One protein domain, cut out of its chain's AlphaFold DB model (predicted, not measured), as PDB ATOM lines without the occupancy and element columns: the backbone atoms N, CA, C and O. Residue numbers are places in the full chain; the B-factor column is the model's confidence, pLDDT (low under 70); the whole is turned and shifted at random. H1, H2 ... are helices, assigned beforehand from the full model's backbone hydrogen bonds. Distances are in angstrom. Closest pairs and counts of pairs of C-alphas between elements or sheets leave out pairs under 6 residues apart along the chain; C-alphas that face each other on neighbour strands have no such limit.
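Overview. This is residues 2 to 73 of the 118 residues of an uncharacterized protein of Colwellia sp. MT41 (UniProt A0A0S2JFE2). What shape do these coordinates draw? The longest helix, H3, and the long helix H1 are two arms of an open zigzag, and the shorter H2 joins them with a corner at each of its ends. The arms make the length: residues 2 to 18 of H1 stick out at one end, and residues 52 to 73, of which 52 to 71 belong to H3, at the other. What is it made of? The printed part has 72 residues with three named helices, H1, H2 and H3 along the chain, and no named strand, and its class is all helix. It is extended, with a radius of gyration of the C-alphas of 21.3 A and spans of 72 by 27 by 21 A.

Along the chain. Where is the longest helix? H3 is residues 45 to 71, 39.2 A from first to last C-alpha, from C-alpha 45 at (-45.185, 2.872, -26.682) to C-alpha 71 at (-15.529, 6.265, -52.053). What comes before it? H2 is residues 28 to 43, 22.5 A long. Where does the printed part begin? H1 is residues 2 to 26, 35.8 A long, with C-alpha 2 at (-83.484, 13.135, -39.211).

Arrangement. How does H3 stand to H2? They are close but not clearly touching, the closest C-alphas being those of Val 40 and Phe 48, 5.8 A apart. They run opposite ways at a steep tilt of 69.7 degrees, only just short of about perpendicular. How does H2 stand to H1? They touch only at the corner by their link, with residues 22 to 23 of H1 and 29 to 31 of H2 alone, and the closest C-alphas are those of Ala 23 and Ile 30, 6.5 A apart. They run opposite ways at a steep tilt of 63 degrees. Do H1 and H3 meet? H1 and H3 are apart. What do the backbone atoms show? In H1, H2 and H3 every O i to N i+4 pair is within hydrogen-bond range.

Size, cuts and confidence. How large is it? The two C-alphas farthest apart are those of Asp 3 and Gly 73, 73.3 A. Are there cuts or long links? The printed part has no cut, and the links from H1 to H2 and from H2 to H3 are tight, each with 1 residue. Where is the confidence low? The mean pLDDT of the printed part is 83.7, and residues 2, 5 and 72 to 73 are under 70. H1 has a mean of 76, H2 of 88 and H3 of 90.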
ATOM      1  N   PHE A   2     -84.158  11.974 -38.607       69.88
ATOM      2  CA  PHE A   2     -83.484  13.135 -39.211       69.88
ATOM      3  C   PHE A   2     -82.877  14.123 -38.194       69.88
ATOM      4  O   PHE A   2     -81.740  14.548 -38.366       69.88
ATOM      5  N   ASP A   3     -83.569  14.422 -37.089       74.81
ATOM      6  CA  ASP A   3     -83.059  15.363 -36.075       74.81
ATOM      7  C   ASP A   3     -81.832  14.855 -35.316       74.81
ATOM      8  O   ASP A   3     -80.968  15.636 -34.916       74.81
ATOM      9  N   TRP A   4     -81.719  13.536 -35.142       72.00
ATOM     10  CA  TRP A   4     -80.551  12.926 -34.508       72.00
ATOM     11  C   TRP A   4     -79.329  12.998 -35.426       72.00
ATOM     12  O   TRP A   4     -78.251  13.384 -34.980       72.00
ATOM     13  N   ILE A   5     -79.523  12.728 -36.722       68.94
ATOM     14  CA  ILE A   5     -78.491  12.897 -37.752       68.94
ATOM     15  C   ILE A   5     -78.065  14.366 -37.823       68.94
ATOM     16  O   ILE A   5     -76.874  14.639 -37.754       68.94
ATOM     17  N   LYS A   6     -79.022  15.306 -37.840       71.69
ATOM     18  CA  LYS A   6     -78.775  16.758 -37.863       71.69
ATOM     19  C   LYS A   6     -78.004  17.247 -36.633       71.69
ATOM     20  O   LYS A   6     -77.093  18.060 -36.760       71.69
ATOM     21  N   LYS A   7     -78.317  16.730 -35.439       73.12
ATOM     22  CA  LYS A   7     -77.546  17.017 -34.215       73.12
ATOM     23  C   LYS A   7     -76.128  16.451 -34.281       73.12
ATOM     24  O   LYS A   7     -75.197  17.103 -33.811       73.12
ATOM     25  N   ARG A   8     -75.948  15.252 -34.843       70.88
ATOM     26  CA  ARG A   8     -74.636  14.595 -34.946       70.88
ATOM     27  C   ARG A   8     -73.734  15.290 -35.968       70.88
ATOM     28  O   ARG A   8     -72.582  15.572 -35.653       70.88
ATOM     29  N   THR A   9     -74.271  15.645 -37.135       72.25
ATOM     30  CA  THR A   9     -73.551  16.414 -38.162       72.25
ATOM     31  C   THR A   9     -73.261  17.838 -37.709       72.25
ATOM     32  O   THR A   9     -72.147  18.308 -37.909       72.25
ATOM     33  N   SER A  10     -74.191  18.498 -37.011       73.56
ATOM     34  CA  SER A  10     -73.944  19.812 -36.401       73.56
ATOM     35  C   SER A  10     -72.746  19.777 -35.450       73.56
ATOM     36  O   SER A  10     -71.841  20.593 -35.593       73.56
ATOM     37  N   LYS A  11     -72.681  18.802 -34.532       75.75
ATOM     38  CA  LYS A  11     -71.522  18.647 -33.638       75.75
ATOM     39  C   LYS A  11     -70.232  18.381 -34.413       75.75
ATOM     40  O   LYS A  11     -69.215  18.990 -34.107       75.75
ATOM     41  N   SER A  12     -70.281  17.521 -35.430       76.75
ATOM     42  CA  SER A  12     -69.127  17.223 -36.289       76.75
ATOM     43  C   SER A  12     -68.572  18.469 -36.987       76.75
ATOM     44  O   SER A  12     -67.360  18.614 -37.094       76.75
ATOM     45  N   ILE A  13     -69.449  19.370 -37.439       85.94
ATOM     46  CA  ILE A  13     -69.064  20.629 -38.087       85.94
ATOM     47  C   ILE A  13     -68.373  21.563 -37.092       85.94
ATOM     48  O   ILE A  13     -67.345  22.144 -37.424       85.94
ATOM     49  N   TRP A  14     -68.886  21.673 -35.862       82.38
ATOM     50  CA  TRP A  14     -68.251  22.483 -34.817       82.38
ATOM     51  C   TRP A  14     -66.861  21.964 -34.438       82.38
ATOM     52  O   TRP A  14     -65.943  22.766 -34.281       82.38
ATOM     53  N   TYR A  15     -66.680  20.643 -34.346       82.56
ATOM     54  CA  TYR A  15     -65.361  20.055 -34.101       82.56
ATOM     55  C   TYR A  15     -64.399  20.286 -35.267       82.56
ATOM     56  O   TYR A  15     -63.264  20.679 -35.035       82.56
ATOM     57  N   LEU A  16     -64.852  20.120 -36.514       83.62
ATOM     58  CA  LEU A  16     -64.025  20.377 -37.695       83.62
ATOM     59  C   LEU A  16     -63.598  21.852 -37.785       83.62
ATOM     60  O   LEU A  16     -62.437  22.143 -38.063       83.62
ATOM     61  N   LEU A  17     -64.512  22.779 -37.486       83.31
ATOM     62  CA  LEU A  17     -64.216  24.209 -37.428       83.31
ATOM     63  C   LEU A  17     -63.184  24.524 -36.333       83.31
ATOM     64  O   LEU A  17     -62.237  25.266 -36.582       83.31
ATOM     65  N   ALA A  18     -63.331  23.928 -35.145       79.38
ATOM     66  CA  ALA A  18     -62.370  24.080 -34.055       79.38
ATOM     67  C   ALA A  18     -60.982  23.550 -34.447       79.38
ATOM     68  O   ALA A  18     -59.989  24.231 -34.210       79.38
ATOM     69  N   THR A  19     -60.906  22.397 -35.118       74.88
ATOM     70  CA  THR A  19     -59.644  21.840 -35.625       74.88
ATOM     71  C   THR A  19     -58.974  22.769 -36.637       74.88
ATOM     72  O   THR A  19     -57.767  22.964 -36.561       74.88
ATOM     73  N   ILE A  20     -59.735  23.390 -37.546       79.62
ATOM     74  CA  ILE A  20     -59.192  24.350 -38.525       79.62
ATOM     75  C   ILE A  20     -58.661  25.605 -37.825       79.62
ATOM     76  O   ILE A  20     -57.557  26.048 -38.126       79.62
ATOM     77  N   VAL A  21     -59.405  26.163 -36.866       78.31
ATOM     78  CA  VAL A  21     -58.964  27.347 -36.107       78.31
ATOM     79  C   VAL A  21     -57.694  27.048 -35.314       78.31
ATOM     80  O   VAL A  21     -56.769  27.853 -35.318       78.31
ATOM     81  N   VAL A  22     -57.618  25.877 -34.682       74.19
ATOM     82  CA  VAL A  22     -56.430  25.426 -33.949       74.19
ATOM     83  C   VAL A  22     -55.248  25.199 -34.896       74.19
ATOM     84  O   VAL A  22     -54.148  25.654 -34.598       74.19
ATOM     85  N   ALA A  23     -55.465  24.590 -36.065       72.19
ATOM     86  CA  ALA A  23     -54.429  24.416 -37.084       72.19
ATOM     87  C   ALA A  23     -53.933  25.752 -37.663       72.19
ATOM     88  O   ALA A  23     -52.751  25.895 -37.955       72.19
ATOM     89  N   CYS A  24     -54.801  26.757 -37.803       72.12
ATOM     90  CA  CYS A  24     -54.396  28.097 -38.229       72.12
ATOM     91  C   CYS A  24     -53.694  28.895 -37.118       72.12
ATOM     92  O   CYS A  24     -52.819  29.698 -37.421       72.12
ATOM     93  N   ALA A  25     -54.073  28.702 -35.851       72.38
ATOM     94  CA  ALA A  25     -53.529  29.454 -34.717       72.38
ATOM     95  C   ALA A  25     -52.208  28.880 -34.181       72.38
ATOM     96  O   ALA A  25     -51.344  29.638 -33.749       72.38
ATOM     97  N   ALA A  26     -52.059  27.557 -34.195       71.12
ATOM     98  CA  ALA A  26     -50.890  26.853 -33.679       71.12
ATOM     99  C   ALA A  26     -50.051  26.165 -34.767       71.12
ATOM    100  O   ALA A  26     -48.969  25.680 -34.457       71.12
ATOM    101  N   GLY A  27     -50.541  26.137 -36.012       75.44
ATOM    102  CA  GLY A  27     -49.840  25.586 -37.169       75.44
ATOM    103  C   GLY A  27     -50.083  24.085 -37.423       75.44
ATOM    104  O   GLY A  27     -50.838  23.422 -36.697       75.44
ATOM    105  N   PRO A  28     -49.470  23.526 -38.487       78.69
ATOM    106  CA  PRO A  28     -49.523  22.096 -38.819       78.69
ATOM    107  C   PRO A  28     -48.961  21.178 -37.718       78.69
ATOM    108  O   PRO A  28     -49.253  19.983 -37.699       78.69
ATOM    109  N   GLU A  29     -48.203  21.722 -36.770       81.75
ATOM    110  CA  GLU A  29     -47.563  21.022 -35.662       81.75
ATOM    111  C   GLU A  29     -48.576  20.323 -34.745       81.75
ATOM    112  O   GLU A  29     -48.300  19.222 -34.264       81.75
ATOM    113  N   ILE A  30     -49.765  20.904 -34.527       83.00
ATOM    114  CA  ILE A  30     -50.807  20.255 -33.712       83.00
ATOM    115  C   ILE A  30     -51.394  19.048 -34.431       83.00
ATOM    116  O   ILE A  30     -51.587  18.011 -33.800       83.00
ATOM    117  N   ILE A  31     -51.645  19.152 -35.737       83.94
ATOM    118  CA  ILE A  31     -52.159  18.026 -36.528       83.94
ATOM    119  C   ILE A  31     -51.145  16.881 -36.489       83.94
ATOM    120  O   ILE A  31     -51.509  15.757 -36.156       83.94
ATOM    121  N   ILE A  32     -49.864  17.194 -36.709       86.06
ATOM    122  CA  ILE A  32     -48.768  16.222 -36.632       86.06
ATOM    123  C   ILE A  32     -48.697  15.593 -35.235       86.06
ATOM    124  O   ILE A  32     -48.560  14.381 -35.113       86.06
ATOM    125  N   SER A  33     -48.835  16.389 -34.173       86.25
ATOM    126  CA  SER A  33     -48.814  15.887 -32.792       86.25
ATOM    127  C   SER A  33     -49.999  14.969 -32.490       86.25
ATOM    128  O   SER A  33     -49.845  13.970 -31.789       86.25
ATOM    129  N   MET A  34     -51.175  15.279 -33.036       86.56
ATOM    130  CA  MET A  34     -52.388  14.485 -32.854       86.56
ATOM    131  C   MET A  34     -52.298  13.155 -33.611       86.56
ATOM    132  O   MET A  34     -52.626  12.111 -33.054       86.56
ATOM    133  N   GLU A  35     -51.782  13.167 -34.841       87.50
ATOM    134  CA  GLU A  35     -51.489  11.949 -35.602       87.50
ATOM    135  C   GLU A  35     -50.424  11.091 -34.912       87.50
ATOM    136  O   GLU A  35     -50.575   9.873 -34.814       87.50
ATOM    137  N   LEU A  36     -49.380  11.723 -34.369       89.25
ATOM    138  CA  LEU A  36     -48.320  11.033 -33.644       89.25
ATOM    139  C   LEU A  36     -48.852  10.359 -32.377       89.25
ATOM    140  O   LEU A  36     -48.518   9.208 -32.114       89.25
ATOM    141  N   MET A  37     -49.714  11.043 -31.622       91.38
ATOM    142  CA  MET A  37     -50.371  10.488 -30.439       91.38
ATOM    143  C   MET A  37     -51.234   9.272 -30.795       91.38
ATOM    144  O   MET A  37     -51.098   8.226 -30.162       91.38
ATOM    145  N   VAL A  38     -52.059   9.370 -31.842       91.56
ATOM    146  CA  VAL A  38     -52.873   8.240 -32.327       91.56
ATOM    147  C   VAL A  38     -51.986   7.068 -32.752       91.56
ATOM    148  O   VAL A  38     -52.305   5.913 -32.466       91.56
ATOM    149  N   LEU A  39     -50.848   7.341 -33.393       90.06
ATOM    150  CA  LEU A  39     -49.898   6.307 -33.795       90.06
ATOM    151  C   LEU A  39     -49.254   5.616 -32.582       90.06
ATOM    152  O   LEU A  39     -49.122   4.395 -32.589       90.06
ATOM    153  N   VAL A  40     -48.897   6.370 -31.535       93.00
ATOM    154  CA  VAL A  40     -48.372   5.826 -30.268       93.00
ATOM    155  C   VAL A  40     -49.411   4.944 -29.578       93.00
ATOM    156  O   VAL A  40     -49.069   3.865 -29.096       93.00
ATOM    157  N   GLU A  41     -50.670   5.376 -29.537       92.44
ATOM    158  CA  GLU A  41     -51.762   4.604 -28.936       92.44
ATOM    159  C   GLU A  41     -52.062   3.322 -29.723       92.44
ATOM    160  O   GLU A  41     -52.304   2.277 -29.123       92.44
ATOM    161  N   PHE A  42     -52.008   3.380 -31.057       92.69
ATOM    162  CA  PHE A  42     -52.289   2.238 -31.925       92.69
ATOM    163  C   PHE A  42     -51.165   1.192 -31.927       92.69
ATOM    164  O   PHE A  42     -51.435  -0.004 -31.826       92.69
ATOM    165  N   LEU A  43     -49.901   1.619 -32.042       89.88
ATOM    166  CA  LEU A  43     -48.750   0.709 -32.027       89.88
ATOM    167  C   LEU A  43     -48.431   0.212 -30.610       89.88
ATOM    168  O   LEU A  43     -47.976  -0.923 -30.445       89.88
ATOM    169  N   GLY A  44     -48.646   1.059 -29.604       92.75
ATOM    170  CA  GLY A  44     -48.082   0.926 -28.267       92.75
ATOM    171  C   GLY A  44     -46.726   1.632 -28.141       92.75
ATOM    172  O   GLY A  44     -45.970   1.781 -29.102       92.75
ATOM    173  N   ALA A  45     -46.381   2.058 -26.922       89.44
ATOM    174  CA  ALA A  45     -45.185   2.872 -26.682       89.44
ATOM    175  C   ALA A  45     -43.868   2.165 -27.071       89.44
ATOM    176  O   ALA A  45     -42.962   2.790 -27.619       89.44
ATOM    177  N   SER A  46     -43.747   0.860 -26.814       90.25
ATOM    178  CA  SER A  46     -42.509   0.104 -27.048       90.25
ATOM    179  C   SER A  46     -42.197  -0.106 -28.534       90.25
ATOM    180  O   SER A  46     -41.055   0.062 -28.963       90.25
ATOM    181  N   THR A  47     -43.205  -0.437 -29.337       91.88
ATOM    182  CA  THR A  47     -43.093  -0.635 -30.793       91.88
ATOM    183  C   THR A  47     -42.905   0.693 -31.520       91.88
ATOM    184  O   THR A  47     -42.103   0.764 -32.450       91.88
ATOM    185  N   PHE A  48     -43.565   1.757 -31.057       92.19
ATOM    186  CA  PHE A  48     -43.387   3.107 -31.582       92.19
ATOM    187  C   PHE A  48     -41.934   3.585 -31.437       92.19
ATOM    188  O   PHE A  48     -41.318   4.016 -32.411       92.19
ATOM    189  N   VAL A  49     -41.332   3.429 -30.252       93.19
ATOM    190  CA  VAL A  49     -39.915   3.777 -30.043       93.19
ATOM    191  C   VAL A  49     -39.003   2.921 -30.927       93.19
ATOM    192  O   VAL A  49     -38.071   3.442 -31.542       93.19
ATOM    193  N   PHE A  50     -39.281   1.621 -31.053       94.62
ATOM    194  CA  PHE A  50     -38.486   0.729 -31.900       94.62
ATOM    195  C   PHE A  50     -38.547   1.116 -33.385       94.62
ATOM    196  O   PHE A  50     -37.522   1.096 -34.069       94.62
ATOM    197  N   MET A  51     -39.716   1.530 -33.881       93.56
ATOM    198  CA  MET A  51     -39.890   2.040 -35.245       93.56
ATOM    199  C   MET A  51     -39.001   3.265 -35.504       93.56
ATOM    200  O   MET A  51     -38.322   3.328 -36.529       93.56
ATOM    201  N   TYR A  52     -38.930   4.205 -34.558       90.94
ATOM    202  CA  TYR A  52     -38.072   5.385 -34.690       90.94
ATOM    203  C   TYR A  52     -36.582   5.040 -34.654       90.94
ATOM    204  O   TYR A  52     -35.821   5.497 -35.507       90.94
ATOM    205  N   VAL A  53     -36.155   4.199 -33.707       94.44
ATOM    206  CA  VAL A  53     -34.749   3.773 -33.598       94.44
ATOM    207  C   VAL A  53     -34.309   3.015 -34.852       94.44
ATOM    208  O   VAL A  53     -33.216   3.248 -35.368       94.44
ATOM    209  N   THR A  54     -35.156   2.130 -35.377       94.62
ATOM    210  CA  THR A  54     -34.852   1.380 -36.604       94.62
ATOM    211  C   THR A  54     -34.854   2.269 -37.842       94.62
ATOM    212  O   THR A  54     -33.948   2.139 -38.662       94.62
ATOM    213  N   GLY A  55     -35.789   3.217 -37.953       93.50
ATOM    214  CA  GLY A  55     -35.797   4.214 -39.025       93.50
ATOM    215  C   GLY A  55     -34.534   5.077 -39.027       93.50
ATOM    216  O   GLY A  55     -33.895   5.245 -40.065       93.50
ATOM    217  N   LEU A  56     -34.111   5.547 -37.852       93.69
ATOM    218  CA  LEU A  56     -32.878   6.314 -37.686       93.69
ATOM    219  C   LEU A  56     -31.643   5.474 -38.034       93.69
ATOM    220  O   LEU A  56     -30.773   5.926 -38.779       93.69
ATOM    221  N   LYS A  57     -31.588   4.216 -37.582       94.44
ATOM    222  CA  LYS A  57     -30.517   3.283 -37.954       94.44
ATOM    223  C   LYS A  57     -30.448   3.068 -39.469       94.44
ATOM    224  O   LYS A  57     -29.355   3.103 -40.029       94.44
ATOM    225  N   LEU A  58     -31.595   2.876 -40.126       95.38
ATOM    226  CA  LEU A  58     -31.678   2.678 -41.574       95.38
ATOM    227  C   LEU A  58     -31.221   3.922 -42.347       95.38
ATOM    228  O   LEU A  58     -30.527   3.812 -43.359       95.38
ATOM    229  N   PHE A  59     -31.581   5.109 -41.857       93.69
ATOM    230  CA  PHE A  59     -31.123   6.374 -42.421       93.69
ATOM    231  C   PHE A  59     -29.593   6.468 -42.399       93.69
ATOM    232  O   PHE A  59     -28.982   6.683 -43.447       93.69
ATOM    233  N   PHE A  60     -28.965   6.219 -41.245       92.81
ATOM    234  CA  PHE A  60     -27.505   6.229 -41.134       92.81
ATOM    235  C   PHE A  60     -26.846   5.144 -41.986       92.81
ATOM    236  O   PHE A  60     -25.861   5.431 -42.661       92.81
ATOM    237  N   SER A  61     -27.392   3.926 -42.033       93.50
ATOM    238  CA  SER A  61     -26.824   2.875 -42.883       93.50
ATOM    239  C   SER A  61     -26.906   3.224 -44.367       93.50
ATOM    240  O   SER A  61     -25.958   2.976 -45.103       93.50
ATOM    241  N   ASN A  62     -28.002   3.836 -44.819       92.81
ATOM    242  CA  ASN A  62     -28.139   4.261 -46.212       92.81
ATOM    243  C   ASN A  62     -27.201   5.420 -46.545       92.81
ATOM    244  O   ASN A  62     -26.623   5.441 -47.631       92.81
ATOM    245  N   LEU A  63     -27.031   6.363 -45.615       90.75
ATOM    246  CA  LEU A  63     -26.073   7.454 -45.754       90.75
ATOM    247  C   LEU A  63     -24.646   6.904 -45.892       90.75
ATOM    248  O   LEU A  63     -23.962   7.222 -46.859       90.75
ATOM    249  N   LEU A  64     -24.236   6.021 -44.977       88.00
ATOM    250  CA  LEU A  64     -22.919   5.384 -44.997       88.00
ATOM    251  C   LEU A  64     -22.717   4.526 -46.247       88.00
ATOM    252  O   LEU A  64     -21.664   4.595 -46.862       88.00
ATOM    253  N   ASN A  65     -23.726   3.771 -46.683       89.00
ATOM    254  CA  ASN A  65     -23.627   2.982 -47.910       89.00
ATOM    255  C   ASN A  65     -23.452   3.863 -49.151       89.00
ATOM    256  O   ASN A  65     -22.670   3.522 -50.033       89.00
ATOM    257  N   LYS A  66     -24.138   5.010 -49.218       87.06
ATOM    258  CA  LYS A  66     -23.939   5.983 -50.300       87.06
ATOM    259  C   LYS A  66     -22.553   6.624 -50.250       87.06
ATOM    260  O   LYS A  66     -21.953   6.799 -51.306       87.06
ATOM    261  N   LEU A  67     -22.044   6.939 -49.057       83.31
ATOM    262  CA  LEU A  67     -20.676   7.439 -48.874       83.31
ATOM    263  C   LEU A  67     -19.643   6.392 -49.308       83.31
ATOM    264  O   LEU A  67     -18.803   6.680 -50.152       83.31
ATOM    265  N   ASN A  68     -19.790   5.145 -48.864       80.56
ATOM    266  CA  ASN A  68     -18.930   4.039 -49.281       80.56
ATOM    267  C   ASN A  68     -18.998   3.805 -50.797       80.56
ATOM    268  O   ASN A  68     -17.980   3.546 -51.428       80.56
ATOM    269  N   GLN A  69     -20.175   3.919 -51.420       83.00
ATOM    270  CA  GLN A  69     -20.301   3.834 -52.877       83.00
ATOM    271  C   GLN A  69     -19.584   5.000 -53.572       83.00
ATOM    272  O   GLN A  69     -18.935   4.802 -54.598       83.00
ATOM    273  N   PHE A  70     -19.664   6.206 -53.012       79.38
ATOM    274  CA  PHE A  70     -18.943   7.375 -53.509       79.38
ATOM    275  C   PHE A  70     -17.413   7.209 -53.402       79.38
ATOM    276  O   PHE A  70     -16.686   7.600 -54.322       79.38
ATOM    277  N   GLU A  71     -16.942   6.558 -52.337       76.25
ATOM    278  CA  GLU A  71     -15.529   6.265 -52.053       76.25
ATOM    279  C   GLU A  71     -15.017   4.965 -52.698       76.25
ATOM    280  O   GLU A  71     -13.812   4.776 -52.828       76.25
ATOM    281  N   SER A  72     -15.902   4.100 -53.207       68.75
ATOM    282  CA  SER A  72     -15.547   2.793 -53.796       68.75
ATOM    283  C   SER A  72     -14.620   2.866 -55.020       68.75
ATOM    284  O   SER A  72     -14.019   1.868 -55.408       68.75
ATOM    285  N   GLY A  73     -14.486   4.050 -55.627       64.94
ATOM    286  CA  GLY A  73     -13.560   4.323 -56.727       64.94
ATOM    287  C   GLY A  73     -12.204   4.897 -56.299       64.94
ATOM    288  O   GLY A  73     -11.438   5.305 -57.171       64.94
TER     289      GLY A  73